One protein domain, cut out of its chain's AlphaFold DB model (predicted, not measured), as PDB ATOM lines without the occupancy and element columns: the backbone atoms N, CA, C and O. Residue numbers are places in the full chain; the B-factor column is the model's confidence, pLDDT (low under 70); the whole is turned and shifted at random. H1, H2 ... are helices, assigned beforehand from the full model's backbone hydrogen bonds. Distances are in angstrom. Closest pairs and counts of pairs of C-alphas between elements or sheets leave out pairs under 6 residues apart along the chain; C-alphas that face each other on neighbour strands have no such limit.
ATOM      1  N   VAL A   8     -46.765 -13.269  54.610       75.81
ATOM      2  CA  VAL A   8     -46.846 -12.974  53.169       75.81
ATOM      3  C   VAL A   8     -48.304 -12.851  52.715       75.81
ATOM      4  O   VAL A   8     -48.631 -11.968  51.925       75.81
ATOM      5  N   ARG A   9     -49.219 -13.672  53.259       79.38
ATOM      6  CA  ARG A   9     -50.662 -13.539  52.978       79.38
ATOM      7  C   ARG A   9     -51.231 -12.216  53.485       79.38
ATOM      8  O   ARG A   9     -52.135 -11.696  52.844       79.38
ATOM      9  N   ILE A  10     -50.732 -11.690  54.607       76.69
ATOM     10  CA  ILE A  10     -51.198 -10.413  55.171       76.69
ATOM     11  C   ILE A  10     -50.759  -9.256  54.267       76.69
ATOM     12  O   ILE A  10     -51.598  -8.457  53.863       76.69
ATOM     13  N   VAL A  11     -49.479  -9.210  53.880       79.19
ATOM     14  CA  VAL A  11     -48.955  -8.175  52.969       79.19
ATOM     15  C   VAL A  11     -49.672  -8.222  51.615       79.19
ATOM     16  O   VAL A  11     -50.172  -7.199  51.153       79.19
ATOM     17  N   LEU A  12     -49.830  -9.410  51.016       80.12
ATOM     18  CA  LEU A  12     -50.579  -9.560  49.763       80.12
ATOM     19  C   LEU A  12     -52.056  -9.158  49.906       80.12
ATOM     20  O   LEU A  12     -52.583  -8.501  49.014       80.12
ATOM     21  N   ALA A  13     -52.732  -9.502  51.008       78.62
ATOM     22  CA  ALA A  13     -54.120  -9.093  51.233       78.62
ATOM     23  C   ALA A  13     -54.269  -7.565  51.332       78.62
ATOM     24  O   ALA A  13     -55.200  -7.011  50.745       78.62
ATOM     25  N   ASN A  14     -53.338  -6.888  52.012       78.44
ATOM     26  CA  ASN A  14     -53.324  -5.430  52.121       78.44
ATOM     27  C   ASN A  14     -53.116  -4.771  50.748       78.44
ATOM     28  O   ASN A  14     -53.916  -3.932  50.348       78.44
ATOM     29  N   LEU A  15     -52.111  -5.207  49.980       77.44
ATOM     30  CA  LEU A  15     -51.821  -4.652  48.651       77.44
ATOM     31  C   LEU A  15     -52.955  -4.909  47.640       77.44
ATOM     32  O   LEU A  15     -53.268  -4.047  46.821       77.44
ATOM     33  N   ILE A  16     -53.636  -6.059  47.710       79.69
ATOM     34  CA  ILE A  16     -54.829  -6.337  46.890       79.69
ATOM     35  C   ILE A  16     -55.986  -5.399  47.271       79.69
ATOM     36  O   ILE A  16     -56.650  -4.856  46.389       79.69
ATOM     37  N   ALA A  17     -56.213  -5.169  48.570       75.88
ATOM     38  CA  ALA A  17     -57.244  -4.247  49.049       75.88
ATOM     39  C   ALA A  17     -56.944  -2.784  48.668       75.88
ATOM     40  O   ALA A  17     -57.852  -2.052  48.275       75.88
ATOM     41  N   GLU A  18     -55.673  -2.373  48.723       76.38
ATOM     42  CA  GLU A  18     -55.204  -1.061  48.269       76.38
ATOM     43  C   GLU A  18     -55.365  -0.905  46.749       76.38
ATOM     44  O   GLU A  18     -55.973   0.064  46.287       76.38
ATOM     45  N   SER A  19     -54.870  -1.859  45.952       72.69
ATOM     46  CA  SER A  19     -54.926  -1.814  44.480       72.69
ATOM     47  C   SER A  19     -56.345  -1.958  43.916       72.69
ATOM     48  O   SER A  19     -56.644  -1.315  42.910       72.69
ATOM     49  N   GLN A  20     -57.236  -2.685  44.603       71.00
ATOM     50  CA  GLN A  20     -58.559  -3.128  44.127       71.00
ATOM     51  C   GLN A  20     -58.484  -4.113  42.942       71.00
ATOM     52  O   GLN A  20     -59.363  -4.149  42.080       71.00
ATOM     53  N   THR A  21     -57.428  -4.929  42.893       71.44
ATOM     54  CA  THR A  21     -57.259  -5.969  41.865       71.44
ATOM     55  C   THR A  21     -58.165  -7.190  42.108       71.44
ATOM     56  O   THR A  21     -58.428  -7.550  43.255       71.44
ATOM     57  N   PRO A  22     -58.626  -7.899  41.055       68.94
ATOM     58  CA  PRO A  22     -59.528  -9.057  41.169       68.94
ATOM     59  C   PRO A  22     -58.807 -10.364  41.566       68.94
ATOM     60  O   PRO A  22     -59.248 -11.464  41.221       68.94
ATOM     61  N   TYR A  23     -57.665 -10.267  42.248       77.31
ATOM     62  CA  TYR A  23     -56.839 -11.405  42.649       77.31
ATOM     63  C   TYR A  23     -57.065 -11.769  44.119       77.31
ATOM     64  O   TYR A  23     -57.562 -10.974  44.907       77.31
ATOM     65  N   THR A  24     -56.693 -12.988  44.508       78.69
ATOM     66  CA  THR A  24     -56.700 -13.426  45.911       78.69
ATOM     67  C   THR A  24     -55.292 -13.854  46.330       78.69
ATOM     68  O   THR A  24     -54.567 -14.404  45.492       78.69
ATOM     69  N   PRO A  25     -54.884 -13.667  47.605       76.25
ATOM     70  CA  PRO A  25     -53.546 -14.048  48.071       76.25
ATOM     71  C   PRO A  25     -53.192 -15.508  47.758       76.25
ATOM     72  O   PRO A  25     -52.079 -15.802  47.335       76.25
ATOM     73  N   ASP A  26     -54.162 -16.419  47.886       74.12
ATOM     74  CA  ASP A  26     -53.999 -17.850  47.599       74.12
ATOM     75  C   ASP A  26     -53.924 -18.202  46.104       74.12
ATOM     76  O   ASP A  26     -53.499 -19.308  45.768       74.12
ATOM     77  N   LYS A  27     -54.317 -17.290  45.200       77.50
ATOM     78  CA  LYS A  27     -54.042 -17.430  43.765       77.50
ATOM     79  C   LYS A  27     -52.595 -17.035  43.470       77.50
ATOM     80  O   LYS A  27     -51.866 -17.822  42.885       77.50
ATOM     81  N   ILE A  28     -52.146 -15.878  43.957       77.88
ATOM     82  CA  ILE A  28     -50.764 -15.398  43.762       77.88
ATOM     83  C   ILE A  28     -49.757 -16.393  44.360       77.88
ATOM     84  O   ILE A  28     -48.838 -16.837  43.676       77.88
ATOM     85  N   LEU A  29     -49.993 -16.851  45.593       79.50
ATOM     86  CA  LEU A  29     -49.186 -17.888  46.249       79.50
ATOM     87  C   LEU A  29     -49.258 -19.265  45.569       79.50
ATOM     88  O   LEU A  29     -48.477 -20.143  45.928       79.50
ATOM     89  N   ARG A  30     -50.179 -19.486  44.623       78.00
ATOM     90  CA  ARG A  30     -50.210 -20.694  43.790       78.00
ATOM     91  C   ARG A  30     -49.317 -20.539  42.567       78.00
ATOM     92  O   ARG A  30     -48.532 -21.443  42.316       78.00
ATOM     93  N   GLU A  31     -49.383 -19.405  41.869       77.75
ATOM     94  CA  GLU A  31     -48.526 -19.151  40.699       77.75
ATOM     95  C   GLU A  31     -47.036 -19.111  41.099       77.75
ATOM     96  O   GLU A  31     -46.203 -19.767  40.479       77.75
ATOM     97  N   PHE A  32     -46.705 -18.454  42.219       77.88
ATOM     98  CA  PHE A  32     -45.344 -18.425  42.783       77.88
ATOM     99  C   PHE A  32     -44.890 -19.744  43.443       77.88
ATOM    100  O   PHE A  32     -43.741 -19.851  43.863       77.88
ATOM    101  N   ARG A  33     -45.764 -20.758  43.530       75.75
ATOM    102  CA  ARG A  33     -45.434 -22.130  43.971       75.75
ATOM    103  C   ARG A  33     -45.661 -23.176  42.873       75.75
ATOM    104  O   ARG A  33     -45.632 -24.373  43.158       75.75
ATOM    105  N   ALA A  34     -45.922 -22.754  41.637       74.31
ATOM    106  CA  ALA A  34     -46.092 -23.665  40.516       74.31
ATOM    107  C   ALA A  34     -44.748 -24.313  40.150       74.31
ATOM    108  O   ALA A  34     -43.722 -23.637  40.061       74.31
ATOM    109  N   THR A  35     -44.754 -25.625  39.909       62.31
ATOM    110  CA  THR A  35     -43.602 -26.320  39.320       62.31
ATOM    111  C   THR A  35     -43.342 -25.792  37.910       62.31
ATOM    112  O   THR A  35     -44.282 -25.382  37.228       62.31
ATOM    113  N   VAL A  36     -42.079 -25.831  37.470       61.12
ATOM    114  CA  VAL A  36     -41.583 -25.184  36.238       61.12
ATOM    115  C   VAL A  36     -42.503 -25.406  35.027       61.12
ATOM    116  O   VAL A  36     -42.878 -24.439  34.373       61.12
ATOM    117  N   ASP A  37     -42.976 -26.636  34.803       52.91
ATOM    118  CA  ASP A  37     -43.827 -27.020  33.658       52.91
ATOM    119  C   ASP A  37     -45.233 -26.377  33.628       52.91
ATOM    120  O   ASP A  37     -45.993 -26.577  32.680       52.91
ATOM    121  N   LYS A  38     -45.628 -25.666  34.691       60.88
ATOM    122  CA  LYS A  38     -46.931 -24.988  34.840       60.88
ATOM    123  C   LYS A  38     -46.806 -23.549  35.343       60.88
ATOM    124  O   LYS A  38     -47.809 -22.952  35.729       60.88
ATOM    125  N   ARG A  39     -45.589 -23.012  35.391       69.88
ATOM    126  CA  ARG A  39     -45.303 -21.680  35.922       69.88
ATOM    127  C   ARG A  39     -45.575 -20.612  34.854       69.88
ATOM    128  O   ARG A  39     -45.252 -20.806  33.684       69.88
ATOM    129  N   LEU A  40     -46.157 -19.484  35.262       71.62
ATOM    130  CA  LEU A  40     -46.196 -18.259  34.451       71.62
ATOM    131  C   LEU A  40     -44.766 -17.759  34.169       71.62
ATOM    132  O   LEU A  40     -43.857 -18.051  34.948       71.62
ATOM    133  N   SER A  41     -44.547 -17.006  33.083       78.19
ATOM    134  CA  SER A  41     -43.203 -16.479  32.811       78.19
ATOM    135  C   SER A  41     -42.789 -15.458  33.874       78.19
ATOM    136  O   SER A  41     -43.636 -14.825  34.507       78.19
ATOM    137  N   ASP A  42     -41.487 -15.254  34.064       77.56
ATOM    138  CA  ASP A  42     -40.971 -14.284  35.038       77.56
ATOM    139  C   ASP A  42     -41.503 -12.863  34.782       77.56
ATOM    140  O   ASP A  42     -41.795 -12.134  35.727       77.56
ATOM    141  N   ARG A  43     -41.767 -12.515  33.514       77.25
ATOM    142  CA  ARG A  43     -42.418 -11.254  33.117       77.25
ATOM    143  C   ARG A  43     -43.889 -11.187  33.528       77.25
ATOM    144  O   ARG A  43     -44.327 -10.150  34.013       77.25
ATOM    145  N   ASP A  44     -44.642 -12.278  33.384       78.88
ATOM    146  CA  ASP A  44     -46.044 -12.345  33.826       78.88
ATOM    147  C   ASP A  44     -46.153 -12.293  35.361       78.88
ATOM    148  O   ASP A  44     -47.103 -11.732  35.909       78.88
ATOM    149  N   LEU A  45     -45.171 -12.865  36.068       80.81
ATOM    150  CA  LEU A  45     -45.086 -12.840  37.528       80.81
ATOM    151  C   LEU A  45     -44.670 -11.460  38.058       80.81
ATOM    152  O   LEU A  45     -45.270 -10.990  39.024       80.81
ATOM    153  N   LEU A  46     -43.725 -10.779  37.403       81.25
ATOM    154  CA  LEU A  46     -43.415  -9.369  37.670       81.25
ATOM    155  C   LEU A  46     -44.639  -8.481  37.421       81.25
ATOM    156  O   LEU A  46     -45.006  -7.710  38.301       81.25
ATOM    157  N   PHE A  47     -45.336  -8.649  36.292       79.94
ATOM    158  CA  PHE A  47     -46.562  -7.904  35.984       79.94
ATOM    159  C   PHE A  47     -47.691  -8.172  36.997       79.94
ATOM    160  O   PHE A  47     -48.449  -7.267  37.356       79.94
ATOM    161  N   LEU A  48     -47.794  -9.398  37.528       82.06
ATOM    162  CA  LEU A  48     -48.721  -9.710  38.615       82.06
ATOM    163  C   LEU A  48     -48.381  -8.907  39.879       82.06
ATOM    164  O   LEU A  48     -49.278  -8.276  40.440       82.06
ATOM    165  N   LEU A  49     -47.108  -8.867  40.294       81.12
ATOM    166  CA  LEU A  49     -46.668  -8.050  41.431       81.12
ATOM    167  C   LEU A  49     -46.870  -6.549  41.169       81.12
ATOM    168  O   LEU A  49     -47.408  -5.858  42.034       81.12
ATOM    169  N   GLU A  50     -46.529  -6.053  39.978       81.75
ATOM    170  CA  GLU A  50     -46.744  -4.663  39.552       81.75
ATOM    171  C   GLU A  50     -48.222  -4.274  39.681       81.75
ATOM    172  O   GLU A  50     -48.555  -3.306  40.366       81.75
ATOM    173  N   SER A  51     -49.133  -5.086  39.130       79.06
ATOM    174  CA  SER A  51     -50.578  -4.825  39.180       79.06
ATOM    175  C   SER A  51     -51.126  -4.703  40.610       79.06
ATOM    176  O   SER A  51     -52.007  -3.884  40.873       79.06
ATOM    177  N   ILE A  52     -50.574  -5.480  41.547       79.88
ATOM    178  CA  ILE A  52     -50.970  -5.512  42.963       79.88
ATOM    179  C   ILE A  52     -50.337  -4.363  43.764       79.88
ATOM    180  O   ILE A  52     -50.937  -3.877  44.719       79.88
ATOM    181  N   SER A  53     -49.133  -3.930  43.394       77.69
ATOM    182  CA  SER A  53     -48.339  -2.954  44.149       77.69
ATOM    183  C   SER A  53     -48.511  -1.507  43.690       77.69
ATOM    184  O   SER A  53     -48.345  -0.614  44.518       77.69
ATOM    185  N   CYS A  54     -48.906  -1.278  42.430       72.31
ATOM    186  CA  CYS A  54     -48.927  -0.018  41.657       72.31
ATOM    187  C   CYS A  54     -49.335   1.313  42.337       72.31
ATOM    188  O   CYS A  54     -49.130   2.372  41.747       72.31
ATOM    189  N   LYS A  55     -49.913   1.304  43.545       68.75
ATOM    190  CA  LYS A  55     -50.247   2.504  44.337       68.75
ATOM    191  C   LYS A  55     -49.194   2.880  45.392       68.75
ATOM    192  O   LYS A  55     -49.296   3.959  45.971       68.75
ATOM    193  N   ARG A  56     -48.194   2.031  45.659       71.62
ATOM    194  CA  ARG A  56     -47.063   2.344  46.553       71.62
ATOM    195  C   ARG A  56     -45.952   3.080  45.774       71.62
ATOM    196  O   ARG A  56     -45.702   2.734  44.623       71.62
ATOM    197  N   PRO A  57     -45.260   4.076  46.360       59.25
ATOM    198  CA  PRO A  57     -44.261   4.867  45.630       59.25
ATOM    199  C   PRO A  57     -43.012   4.060  45.238       59.25
ATOM    200  O   PRO A  57     -42.508   4.208  44.128       59.25
ATOM    201  N   ASN A  58     -42.555   3.152  46.104       69.69
ATOM    202  CA  ASN A  58     -41.267   2.462  45.956       69.69
ATOM    203  C   ASN A  58     -41.336   1.228  45.024       69.69
ATOM    204  O   ASN A  58     -40.386   0.450  44.963       69.69
ATOM    205  N   CYS A  59     -42.450   1.009  44.308       73.75
ATOM    206  CA  CYS A  59     -42.672  -0.224  43.539       73.75
ATOM    207  C   CYS A  59     -41.596  -0.496  42.500       73.75
ATOM    208  O   CYS A  59     -41.191  -1.640  42.355       73.75
ATOM    209  N   ARG A  60     -41.148   0.532  41.772       75.06
ATOM    210  CA  ARG A  60     -40.239   0.345  40.638       75.06
ATOM    211  C   ARG A  60     -38.878  -0.187  41.086       75.06
ATOM    212  O   ARG A  60     -38.479  -1.248  40.636       75.06
ATOM    213  N   GLU A  61     -38.254   0.485  42.051       74.94
ATOM    214  CA  GLU A  61     -36.967   0.080  42.636       74.94
ATOM    215  C   GLU A  61     -37.032  -1.338  43.235       74.94
ATOM    216  O   GLU A  61     -36.117  -2.139  43.056       74.94
ATOM    217  N   VAL A  62     -38.144  -1.673  43.902       81.38
ATOM    218  CA  VAL A  62     -38.360  -3.003  44.487       81.38
ATOM    219  C   VAL A  62     -38.598  -4.070  43.408       81.38
ATOM    220  O   VAL A  62     -38.071  -5.171  43.532       81.38
ATOM    221  N   LEU A  63     -39.355  -3.772  42.346       81.44
ATOM    222  CA  LEU A  63     -39.605  -4.695  41.229       81.44
ATOM    223  C   LEU A  63     -38.351  -4.936  40.381       81.44
ATOM    224  O   LEU A  63     -38.144  -6.069  39.954       81.44
ATOM    225  N   ASP A  64     -37.502  -3.923  40.199       79.19
ATOM    226  CA  ASP A  64     -36.207  -4.061  39.528       79.19
ATOM    227  C   ASP A  64     -35.293  -5.025  40.330       79.19
ATOM    228  O   ASP A  64     -34.820  -6.019  39.780       79.19
ATOM    229  N   GLU A  65     -35.161  -4.857  41.660       79.56
ATOM    230  CA  GLU A  65     -34.428  -5.802  42.537       79.56
ATOM    231  C   GLU A  65     -35.027  -7.229  42.520       79.56
ATOM    232  O   GLU A  65     -34.319  -8.234  42.671       79.56
ATOM    233  N   ILE A  66     -36.343  -7.348  42.324       82.81
ATOM    234  CA  ILE A  66     -37.035  -8.638  42.213       82.81
ATOM    235  C   ILE A  66     -36.829  -9.285  40.846       82.81
ATOM    236  O   ILE A  66     -36.798 -10.511  40.795       82.81
ATOM    237  N   SER A  67     -36.645  -8.516  39.770       82.00
ATOM    238  CA  SER A  67     -36.299  -9.057  38.452       82.00
ATOM    239  C   SER A  67     -34.962  -9.797  38.525       82.00
ATOM    240  O   SER A  67     -34.909 -10.996  38.248       82.00
ATOM    241  N   ASP A  68     -33.924  -9.141  39.050       77.06
ATOM    242  CA  ASP A  68     -32.606  -9.748  39.291       77.06
ATOM    243  C   ASP A  68     -32.692 -10.962  40.240       77.06
ATOM    244  O   ASP A  68     -31.968 -11.953  40.101       77.06
ATOM    245  N   THR A  69     -33.604 -10.919  41.217       77.31
ATOM    246  CA  THR A  69     -33.831 -12.023  42.166       77.31
ATOM    247  C   THR A  69     -34.607 -13.194  41.543       77.31
ATOM    248  O   THR A  69     -34.367 -14.337  41.930       77.31
ATOM    249  N   LEU A  70     -35.499 -12.953  40.576       78.94
ATOM    250  CA  LEU A  70     -36.241 -13.985  39.839       78.94
ATOM    251  C   LEU A  70     -35.361 -14.700  38.811       78.94
ATOM    252  O   LEU A  70     -35.460 -15.916  38.682       78.94
ATOM    253  N   GLU A  71     -34.466 -13.977  38.133       75.12
ATOM    254  CA  GLU A  71     -33.508 -14.589  37.203       75.12
ATOM    255  C   GLU A  71     -32.443 -15.440  37.923       75.12
ATOM    256  O   GLU A  71     -31.898 -16.375  37.336       75.12
ATOM    257  N   SER A  72     -32.159 -15.158  39.203       72.44
ATOM    258  CA  SER A  72     -31.065 -15.799  39.955       72.44
ATOM    259  C   SER A  72     -31.478 -16.792  41.054       72.44
ATOM    260  O   SER A  72     -30.618 -17.541  41.530       72.44
ATOM    261  N   LYS A  73     -32.740 -16.807  41.521       77.12
ATOM    262  CA  LYS A  73     -33.173 -17.580  42.710       77.12
ATOM    263  C   LYS A  73     -34.605 -18.124  42.603       77.12
ATOM    264  O   LYS A  73     -35.344 -17.861  41.664       77.12
ATOM    265  N   ASP A  74     -34.995 -18.907  43.612       77.38
ATOM    266  CA  ASP A  74     -36.336 -19.489  43.740       77.38
ATOM    267  C   ASP A  74     -37.447 -18.402  43.726       77.38
ATOM    268  O   ASP A  74     -37.361 -17.429  44.487       77.38
ATOM    269  N   PRO A  75     -38.527 -18.558  42.936       78.75
ATOM    270  CA  PRO A  75     -39.606 -17.569  42.846       78.75
ATOM    271  C   PRO A  75     -40.328 -17.298  44.173       78.75
ATOM    272  O   PRO A  75     -40.742 -16.170  44.441       78.75
ATOM    273  N   MET A  76     -40.466 -18.307  45.036       80.62
ATOM    274  CA  MET A  76     -41.061 -18.159  46.365       80.62
ATOM    275  C   MET A  76     -40.122 -17.384  47.306       80.62
ATOM    276  O   MET A  76     -40.599 -16.694  48.209       80.62
ATOM    277  N   TYR A  77     -38.801 -17.438  47.084       80.50
ATOM    278  CA  TYR A  77     -37.834 -16.569  47.764       80.50
ATOM    279  C   TYR A  77     -37.926 -15.121  47.257       80.50
ATOM    280  O   TYR A  77     -37.968 -14.204  48.076       80.50
ATOM    281  N   ALA A  78     -38.059 -14.900  45.945       81.56
ATOM    282  CA  ALA A  78     -38.288 -13.562  45.388       81.56
ATOM    283  C   ALA A  78     -39.573 -12.913  45.951       81.56
ATOM    284  O   ALA A  78     -39.557 -11.756  46.373       81.56
ATOM    285  N   LEU A  79     -40.664 -13.683  46.074       81.75
ATOM    286  CA  LEU A  79     -41.917 -13.231  46.698       81.75
ATOM    287  C   LEU A  79     -41.773 -12.912  48.202       81.75
ATOM    288  O   LEU A  79     -42.465 -12.031  48.715       81.75
ATOM    289  N   LEU A  80     -40.886 -13.609  48.920       80.06
ATOM    290  CA  LEU A  80     -40.572 -13.303  50.321       80.06
ATOM    291  C   LEU A  80     -39.806 -11.977  50.447       80.06
ATOM    292  O   LEU A  80     -40.169 -11.158  51.289       80.06
ATOM    293  N   VAL A  81     -38.810 -11.741  49.585       81.12
ATOM    294  CA  VAL A  81     -38.056 -10.474  49.538       81.12
ATOM    295  C   VAL A  81     -38.981  -9.304  49.181       81.12
ATOM    296  O   VAL A  81     -38.939  -8.276  49.855       81.12
ATOM    297  N   PHE A  82     -39.884  -9.478  48.209       83.06
ATOM    298  CA  PHE A  82     -40.932  -8.500  47.883       83.06
ATOM    299  C   PHE A  82     -41.757  -8.098  49.106       83.06
ATOM    300  O   PHE A  82     -41.874  -6.911  49.407       83.06
ATOM    301  N   ALA A  83     -42.303  -9.084  49.825       79.56
ATOM    302  CA  ALA A  83     -43.187  -8.847  50.962       79.56
ATOM    303  C   ALA A  83     -42.482  -8.182  52.160       79.56
ATOM    304  O   ALA A  83     -43.147  -7.526  52.960       79.56
ATOM    305  N   GLU A  84     -41.159  -8.329  52.284       79.44
ATOM    306  CA  GLU A  84     -40.351  -7.606  53.271       79.44
ATOM    307  C   GLU A  84     -40.033  -6.173  52.807       79.44
ATOM    308  O   GLU A  84     -40.253  -5.223  53.559       79.44
ATOM    309  N   ARG A  85     -39.577  -5.987  51.560       76.50
ATOM    310  CA  ARG A  85     -39.111  -4.684  51.049       76.50
ATOM    311  C   ARG A  85     -40.221  -3.683  50.748       76.50
ATOM    312  O   ARG A  85     -40.040  -2.503  51.024       76.50
ATOM    313  N   ILE A  86     -41.379  -4.119  50.242       74.56
ATOM    314  CA  ILE A  86     -42.504  -3.206  49.948       74.56
ATOM    315  C   ILE A  86     -43.119  -2.574  51.211       74.56
ATOM    316  O   ILE A  86     -43.912  -1.636  51.121       74.56
ATOM    317  N   ASN A  87     -42.755  -3.086  52.388       65.44
ATOM    318  CA  ASN A  87     -43.332  -2.724  53.675       65.44
ATOM    319  C   ASN A  87     -42.324  -2.008  54.607       65.44
ATOM    320  O   ASN A  87     -42.625  -1.821  55.786       65.44
TER     321      ASN A  87
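This is residues 8 to 87 of the 993 residues of the protein "Gamma-tubulin complex component" of Drosophila hydei (UniProt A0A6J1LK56). The longest helix, H4, makes a hairpin with H3 before it and another with H5 after it, the three running back and forth as a small bundle. On the side away from H4, H1 crosses over the later ends of H3 and H5, and short H2 runs alongside H3 at a small distance. The printed part has 80 residues, with five named helices in the order H1 to H5 and no named strand; its class is all helix. It is compact, with a radius of gyration of the C-alphas of 11.5 A, and rounded, spanning 32 by 24 by 18 A.

Find C-alpha 59 at (-42.672, -0.224, 43.539); from there H4, residues 59 to 72, runs 19.8 A. Look before it for H3, residues 42 to 53, 16.3 A, and after it for H5, residues 75 to 85, 15.3 A, ending at C-alpha 85 (-39.111, -4.684, 51.049). H1, residues 8 to 19, runs 16.3 A from C-alpha 8 at (-46.846, -12.974, 53.169); H2, residues 25 to 31, spans 10.3 A.

H3 and H4, a helical hairpin, touch at a shallow tilt of 27 degrees, opposite ways; their closest C-alphas, Ser 53 and Cys 59, are 6.3 A apart. In the hairpin of H4 and H5, at 28 degrees, Thr 69 and Ala 78 have the closest C-alphas, 5.7 A. H3, with residues 51 to 53 alone, touches H1 at a steep tilt of 66 degrees; look at C-alphas 16 and 52, the closest, 5.6 A apart. H1, with residues 8 to 12 alone, touches H5 at 67 degrees, steep but only just short of about perpendicular; the closest C-alphas are those of Val 8 and Ala 83, 5.9 A. H1 and H2 touch about perpendicular, at 74 degrees, closest at the C-alphas of Leu 12 and Pro 25, 5.6 A. H2 and H3 are close but not clearly touching, with C-alphas 31 and 45 closest at 7.9 A. H4 is apart from H1 and H2. O i to N i+4 pairs are all within hydrogen-bond range in H1, H3, H4 and H5, and 2 of 3 are in H2.

The two C-alphas farthest apart, Asp 37 and Pro 57, are 34.1 A apart. The printed part has no cut and no long link. Look for pLDDT under 70 at residues 22, 35 to 39, 55, 57 to 58 and 87.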